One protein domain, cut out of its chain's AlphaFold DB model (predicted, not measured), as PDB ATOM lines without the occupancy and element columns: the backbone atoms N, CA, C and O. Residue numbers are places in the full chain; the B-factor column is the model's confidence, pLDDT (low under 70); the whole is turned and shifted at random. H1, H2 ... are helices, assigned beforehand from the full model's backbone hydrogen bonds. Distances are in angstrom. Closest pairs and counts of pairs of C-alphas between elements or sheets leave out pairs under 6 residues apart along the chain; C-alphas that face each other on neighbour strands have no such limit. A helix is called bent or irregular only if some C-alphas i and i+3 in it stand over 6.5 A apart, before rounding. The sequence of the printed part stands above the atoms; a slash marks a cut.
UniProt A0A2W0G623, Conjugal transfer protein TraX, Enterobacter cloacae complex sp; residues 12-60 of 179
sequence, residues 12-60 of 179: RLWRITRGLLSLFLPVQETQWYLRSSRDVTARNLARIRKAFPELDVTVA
ATOM      1  N   ARG A  12     -36.176 -26.278  29.716       63.09
ATOM      2  CA  ARG A  12     -36.404 -25.492  28.480       63.09
ATOM      3  C   ARG A  12     -36.580 -26.370  27.226       63.09
ATOM      4  O   ARG A  12     -37.404 -26.060  26.374       63.09
ATOM      5  N   LEU A  13     -35.878 -27.505  27.192       67.75
ATOM      6  CA  LEU A  13     -35.978 -28.555  26.180       67.75
ATOM      7  C   LEU A  13     -37.407 -29.097  26.006       67.75
ATOM      8  O   LEU A  13     -37.875 -29.178  24.885       67.75
ATOM      9  N   TRP A  14     -38.147 -29.368  27.085       69.25
ATOM     10  CA  TRP A  14     -39.521 -29.885  27.025       69.25
ATOM     11  C   TRP A  14     -40.500 -28.906  26.366       69.25
ATOM     12  O   TRP A  14     -41.409 -29.322  25.654       69.25
ATOM     13  N   ARG A  15     -40.292 -27.592  26.543       69.44
ATOM     14  CA  ARG A  15     -41.093 -26.569  25.847       69.44
ATOM     15  C   ARG A  15     -40.772 -26.519  24.357       69.44
ATOM     16  O   ARG A  15     -41.690 -26.373  23.559       69.44
ATOM     17  N   ILE A  16     -39.499 -26.679  23.990       70.38
ATOM     18  CA  ILE A  16     -39.059 -26.742  22.589       70.38
ATOM     19  C   ILE A  16     -39.590 -28.019  21.933       70.38
ATOM     20  O   ILE A  16     -40.174 -27.945  20.861       70.38
ATOM     21  N   THR A  17     -39.480 -29.168  22.602       70.25
ATOM     22  CA  THR A  17     -40.010 -30.453  22.129       70.25
ATOM     23  C   THR A  17     -41.529 -30.412  21.986       70.25
ATOM     24  O   THR A  17     -42.043 -30.864  20.973       70.25
ATOM     25  N   ARG A  18     -42.259 -29.813  22.935       67.94
ATOM     26  CA  ARG A  18     -43.715 -29.628  22.821       67.94
ATOM     27  C   ARG A  18     -44.092 -28.660  21.693       67.94
ATOM     28  O   ARG A  18     -45.061 -28.924  20.995       67.94
ATOM     29  N   GLY A  19     -43.314 -27.593  21.484       66.25
ATOM     30  CA  GLY A  19     -43.469 -26.672  20.351       66.25
ATOM     31  C   GLY A  19     -43.208 -27.341  18.995       66.25
ATOM     32  O   GLY A  19     -43.969 -27.146  18.050       66.25
ATOM     33  N   LEU A  20     -42.189 -28.204  18.916       64.69
ATOM     34  CA  LEU A  20     -41.922 -29.030  17.737       64.69
ATOM     35  C   LEU A  20     -43.037 -30.056  17.511       64.69
ATOM     36  O   LEU A  20     -43.520 -30.195  16.399       64.69
ATOM     37  N   LEU A  21     -43.504 -30.732  18.561       63.31
ATOM     38  CA  LEU A  21     -44.602 -31.697  18.465       63.31
ATOM     39  C   LEU A  21     -45.925 -31.032  18.052       63.31
ATOM     40  O   LEU A  21     -46.699 -31.643  17.322       63.31
ATOM     41  N   SER A  22     -46.164 -29.770  18.430       61.25
ATOM     42  CA  SER A  22     -47.318 -28.999  17.938       61.25
ATOM     43  C   SER A  22     -47.210 -28.568  16.472       61.25
ATOM     44  O   SER A  22     -48.233 -28.274  15.868       61.25
ATOM     45  N   LEU A  23     -46.007 -28.562  15.882       61.12
ATOM     46  CA  LEU A  23     -45.823 -28.392  14.433       61.12
ATOM     47  C   LEU A  23     -46.138 -29.685  13.652       61.12
ATOM     48  O   LEU A  23     -46.297 -29.626  12.437       61.12
ATOM     49  N   PHE A  24     -46.234 -30.836  14.332       60.00
ATOM     50  CA  PHE A  24     -46.357 -32.170  13.725       60.00
ATOM     51  C   PHE A  24     -47.711 -32.880  13.967       60.00
ATOM     52  O   PHE A  24     -47.830 -34.076  13.696       60.00
ATOM     53  N   LEU A  25     -48.760 -32.176  14.407       54.12
ATOM     54  CA  LEU A  25     -50.123 -32.723  14.557       54.12
ATOM     55  C   LEU A  25     -51.122 -32.021  13.611       54.12
ATOM     56  O   LEU A  25     -51.196 -30.796  13.689       54.12
ATOM     57  N   PRO A  26     -51.947 -32.725  12.795       53.00
ATOM     58  CA  PRO A  26     -51.895 -34.113  12.329       53.00
ATOM     59  C   PRO A  26     -51.493 -34.192  10.838       53.00
ATOM     60  O   PRO A  26     -52.092 -33.561   9.968       53.00
ATOM     61  N   VAL A  27     -50.514 -35.043  10.513       58.66
ATOM     62  CA  VAL A  27     -49.994 -35.262   9.142       58.66
ATOM     63  C   VAL A  27     -51.102 -35.516   8.102       58.66
ATOM     64  O   VAL A  27     -50.950 -35.144   6.939       58.66
ATOM     65  N   GLN A  28     -52.230 -36.105   8.503       59.56
ATOM     66  CA  GLN A  28     -53.366 -36.375   7.614       59.56
ATOM     67  C   GLN A  28     -54.087 -35.104   7.136       59.56
ATOM     68  O   GLN A  28     -54.381 -34.993   5.945       59.56
ATOM     69  N   GLU A  29     -54.309 -34.116   8.008       62.47
ATOM     70  CA  GLU A  29     -54.885 -32.827   7.596       62.47
ATOM     71  C   GLU A  29     -53.886 -32.055   6.731       62.47
ATOM     72  O   GLU A  29     -54.252 -31.516   5.687       62.47
ATOM     73  N   THR A  30     -52.596 -32.087   7.087       63.72
ATOM     74  CA  THR A  30     -51.536 -31.451   6.290       63.72
ATOM     75  C   THR A  30     -51.451 -32.036   4.881       63.72
ATOM     76  O   THR A  30     -51.260 -31.292   3.923       63.72
ATOM     77  N   GLN A  31     -51.628 -33.351   4.716       66.81
ATOM     78  CA  GLN A  31     -51.655 -33.987   3.396       66.81
ATOM     79  C   GLN A  31     -52.849 -33.534   2.554       66.81
ATOM     80  O   GLN A  31     -52.682 -33.294   1.356       66.81
ATOM     81  N   TRP A  32     -54.034 -33.399   3.156       70.06
ATOM     82  CA  TRP A  32     -55.214 -32.887   2.459       70.06
ATOM     83  C   TRP A  32     -55.017 -31.431   2.030       70.06
ATOM     84  O   TRP A  32     -55.190 -31.119   0.852       70.06
ATOM     85  N   TYR A  33     -54.534 -30.571   2.934       70.81
ATOM     86  CA  TYR A  33     -54.170 -29.193   2.604       70.81
ATOM     87  C   TYR A  33     -53.120 -29.134   1.496       70.81
ATOM     88  O   TYR A  33     -53.293 -28.388   0.540       70.81
ATOM     89  N   LEU A  34     -52.071 -29.957   1.556       70.50
ATOM     90  CA  LEU A  34     -51.009 -29.963   0.552       70.50
ATOM     91  C   LEU A  34     -51.519 -30.396  -0.832       70.50
ATOM     92  O   LEU A  34     -51.135 -29.799  -1.838       70.50
ATOM     93  N   ARG A  35     -52.398 -31.407  -0.899       75.44
ATOM     94  CA  ARG A  35     -53.058 -31.822  -2.152       75.44
ATOM     95  C   ARG A  35     -53.968 -30.719  -2.687       75.44
ATOM     96  O   ARG A  35     -53.852 -30.351  -3.850       75.44
ATOM     97  N   SER A  36     -54.793 -30.130  -1.825       77.81
ATOM     98  CA  SER A  36     -55.716 -29.062  -2.213       77.81
ATOM     99  C   SER A  36     -54.970 -27.802  -2.671       77.81
ATOM    100  O   SER A  36     -55.335 -27.188  -3.671       77.81
ATOM    101  N   SER A  37     -53.874 -27.439  -1.997       74.06
ATOM    102  CA  SER A  37     -52.991 -26.350  -2.410       74.06
ATOM    103  C   SER A  37     -52.352 -26.632  -3.765       74.06
ATOM    104  O   SER A  37     -52.347 -25.740  -4.603       74.06
ATOM    105  N   ARG A  38     -51.875 -27.858  -4.027       77.88
ATOM    106  CA  ARG A  38     -51.329 -28.230  -5.346       77.88
ATOM    107  C   ARG A  38     -52.351 -28.041  -6.461       77.88
ATOM    108  O   ARG A  38     -52.013 -27.429  -7.470       77.88
ATOM    109  N   ASP A  39     -53.586 -28.489  -6.263       82.00
ATOM    110  CA  ASP A  39     -54.646 -28.357  -7.268       82.00
ATOM    111  C   ASP A  39     -55.025 -26.892  -7.514       82.00
ATOM    112  O   ASP A  39     -55.185 -26.464  -8.659       82.00
ATOM    113  N   VAL A  40     -55.126 -26.092  -6.450       83.88
ATOM    114  CA  VAL A  40     -55.396 -24.650  -6.553       83.88
ATOM    115  C   VAL A  40     -54.244 -23.931  -7.257       83.88
ATOM    116  O   VAL A  40     -54.483 -23.128  -8.160       83.88
ATOM    117  N   THR A  41     -52.995 -24.243  -6.906       81.06
ATOM    118  CA  THR A  41     -51.809 -23.684  -7.563       81.06
ATOM    119  C   THR A  41     -51.753 -24.088  -9.032       81.06
ATOM    120  O   THR A  41     -51.520 -23.226  -9.873       81.06
ATOM    121  N   ALA A  42     -52.033 -25.348  -9.372       84.19
ATOM    122  CA  ALA A  42     -52.052 -25.825 -10.751       84.19
ATOM    123  C   ALA A  42     -53.127 -25.114 -11.588       84.19
ATOM    124  O   ALA A  42     -52.846 -24.653 -12.693       84.19
ATOM    125  N   ARG A  43     -54.339 -24.943 -11.043       86.00
ATOM    126  CA  ARG A  43     -55.428 -24.208 -11.710       86.00
ATOM    127  C   ARG A  43     -55.090 -22.733 -11.902       86.00
ATOM    128  O   ARG A  43     -55.327 -22.189 -12.978       86.00
ATOM    129  N   ASN A  44     -54.523 -22.083 -10.888       84.38
ATOM    130  CA  ASN A  44     -54.101 -20.686 -10.988       84.38
ATOM    131  C   ASN A  44     -52.941 -20.514 -11.975       84.38
ATOM    132  O   ASN A  44     -52.956 -19.577 -12.767       84.38
ATOM    133  N   LEU A  45     -51.989 -21.447 -12.004       81.44
ATOM    134  CA  LEU A  45     -50.898 -21.444 -12.974       81.44
ATOM    135  C   LEU A  45     -51.416 -21.650 -14.403       81.44
ATOM    136  O   LEU A  45     -50.979 -20.951 -15.311       81.44
ATOM    137  N   ALA A  46     -52.382 -22.548 -14.602       83.44
ATOM    138  CA  ALA A  46     -53.033 -22.739 -15.897       83.44
ATOM    139  C   ALA A  46     -53.769 -21.469 -16.357       83.44
ATOM    140  O   ALA A  46     -53.704 -21.112 -17.531       83.44
ATOM    141  N   ARG A  47     -54.421 -20.745 -15.436       85.69
ATOM    142  CA  ARG A  47     -55.038 -19.440 -15.730       85.69
ATOM    143  C   ARG A  47     -54.003 -18.392 -16.121       85.69
ATOM    144  O   ARG A  47     -54.226 -17.687 -17.095       85.69
ATOM    145  N   ILE A  48     -52.880 -18.318 -15.406       80.94
ATOM    146  CA  ILE A  48     -51.770 -17.412 -15.739       80.94
ATOM    147  C   ILE A  48     -51.215 -17.753 -17.124       80.94
ATOM    148  O   ILE A  48     -51.094 -16.863 -17.952       80.94
ATOM    149  N   ARG A  49     -50.962 -19.034 -17.414       78.81
ATOM    150  CA  ARG A  49     -50.471 -19.478 -18.728       78.81
ATOM    151  C   ARG A  49     -51.451 -19.141 -19.854       78.81
ATOM    152  O   ARG A  49     -51.028 -18.752 -20.931       78.81
ATOM    153  N   LYS A  50     -52.758 -19.260 -19.601       82.75
ATOM    154  CA  LYS A  50     -53.795 -18.872 -20.566       82.75
ATOM    155  C   LYS A  50     -53.875 -17.354 -20.764       82.75
ATOM    156  O   LYS A  50     -54.151 -16.911 -21.871       82.75
ATOM    157  N   ALA A  51     -53.693 -16.574 -19.698       83.62
ATOM    158  CA  ALA A  51     -53.745 -15.115 -19.745       83.62
ATOM    159  C   ALA A  51     -52.491 -14.495 -20.378       83.62
ATOM    160  O   ALA A  51     -52.589 -13.435 -20.982       83.62
ATOM    161  N   PHE A  52     -51.349 -15.169 -20.244       75.50
ATOM    162  CA  PHE A  52     -50.055 -14.726 -20.746       75.50
ATOM    163  C   PHE A  52     -49.393 -15.848 -21.563       75.50
ATOM    164  O   PHE A  52     -48.470 -16.513 -21.077       75.50
ATOM    165  N   PRO A  53     -49.887 -16.128 -22.781       70.25
ATOM    166  CA  PRO A  53     -49.323 -17.163 -23.648       70.25
ATOM    167  C   PRO A  53     -47.850 -16.904 -24.014       70.25
ATOM    168  O   PRO A  53     -47.108 -17.842 -24.279       70.25
ATOM    169  N   GLU A  54     -47.388 -15.656 -23.959       62.09
ATOM    170  CA  GLU A  54     -45.995 -15.251 -24.175       62.09
ATOM    171  C   GLU A  54     -45.014 -15.737 -23.092       62.09
ATOM    172  O   GLU A  54     -43.800 -15.688 -23.284       62.09
ATOM    173  N   LEU A  55     -45.522 -16.206 -21.948       60.41
ATOM    174  CA  LEU A  55     -44.736 -16.820 -20.874       60.41
ATOM    175  C   LEU A  55     -44.558 -18.338 -21.069       60.41
ATOM    176  O   LEU A  55     -43.989 -19.001 -20.197       60.41
ATOM    177  N   ASP A  56     -45.056 -18.906 -22.172       65.69
ATOM    178  CA  ASP A  56     -44.894 -20.324 -22.470       65.69
ATOM    179  C   ASP A  56     -43.442 -20.657 -22.851       65.69
ATOM    180  O   ASP A  56     -42.996 -20.471 -23.978       65.69
ATOM    181  N   VAL A  57     -42.706 -21.197 -21.878       61.06
ATOM    182  CA  VAL A  57     -41.292 -21.595 -21.996       61.06
ATOM    183  C   VAL A  57     -41.084 -22.741 -23.003       61.06
ATOM    184  O   VAL A  57     -39.948 -23.065 -23.338       61.06
ATOM    185  N   THR A  58     -42.162 -23.384 -23.472       63.03
ATOM    186  CA  THR A  58     -42.094 -24.471 -24.464       63.03
ATOM    187  C   THR A  58     -42.065 -23.981 -25.911       63.03
ATOM    188  O   THR A  58     -41.636 -24.725 -26.792       63.03
ATOM    189  N   VAL A  59     -42.473 -22.735 -26.165       60.62
ATOM    190  CA  VAL A  59     -42.426 -22.131 -27.498       60.62
ATOM    191  C   VAL A  59     -41.036 -21.541 -27.716       60.62
ATOM    192  O   VAL A  59     -40.505 -20.844 -26.851       60.62
ATOM    193  N   ALA A  60     -40.431 -21.838 -28.871       56.00
ATOM    194  CA  ALA A  60     -39.149 -21.252 -29.249       56.00
ATOM    195  C   ALA A  60     -39.247 -19.718 -29.142       56.00
ATOM    196  O   ALA A  60     -40.195 -19.145 -29.690       56.00
TER     197      ALA A  60
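Overview. This is residues 12 to 60 of the 179 residues of the protein "Conjugal transfer protein TraX" of Enterobacter cloacae complex sp (UniProt A0A2W0G623). Two helices, H1 and then the much longer H2, follow each other along the chain with a marked corner at residues 24 to 26, making a long, thin, angled shape with no contact between the two, and a short tail, residues 52 to 60, turns aside at the far end of H2. No core is formed: residues 12 to 48 stand free, and so do residues 50 to 56. The printed part has 49 residues with two named helices, H1 then H2, and no named strand; its class is all helix. It is extended, with a radius of gyration of the C-alphas of 19.1 A, and the C-alphas span 57 by 20 by 14 A.

Along the chain. Find C-alpha 12 at (-36.404, -25.492, 28.480); there H1 begins, residues 12 to 23, and it runs 17.2 A to C-alpha 23. Residues 24 to 26 then lead to C-alpha 27 at (-49.994, -35.262, 9.142), where H2 begins. H2 holds residues 27 to 51 and runs 35.4 A to C-alpha 51 at (-53.745, -15.115, -19.745).

Arrangement. Look first at the 3 residues between H1 and H2, which make a tight link. H1 and H2 are apart, with no C-alpha of the one within 8 A of the other. Look next at the backbone O and N atoms: in H1 and H2 every O i to N i+4 pair is within hydrogen-bond range. Neither helix is bent.

Size, cuts and confidence. Go from Arg 12 to Ala 60 to find the two C-alphas farthest apart, 57.9 A. The printed part has no cut. In the B-factor column you find a mean pLDDT of the printed part of 70.3; 25 residues are under 70, namely 12 to 15, 18 to 31 and 54 to 60.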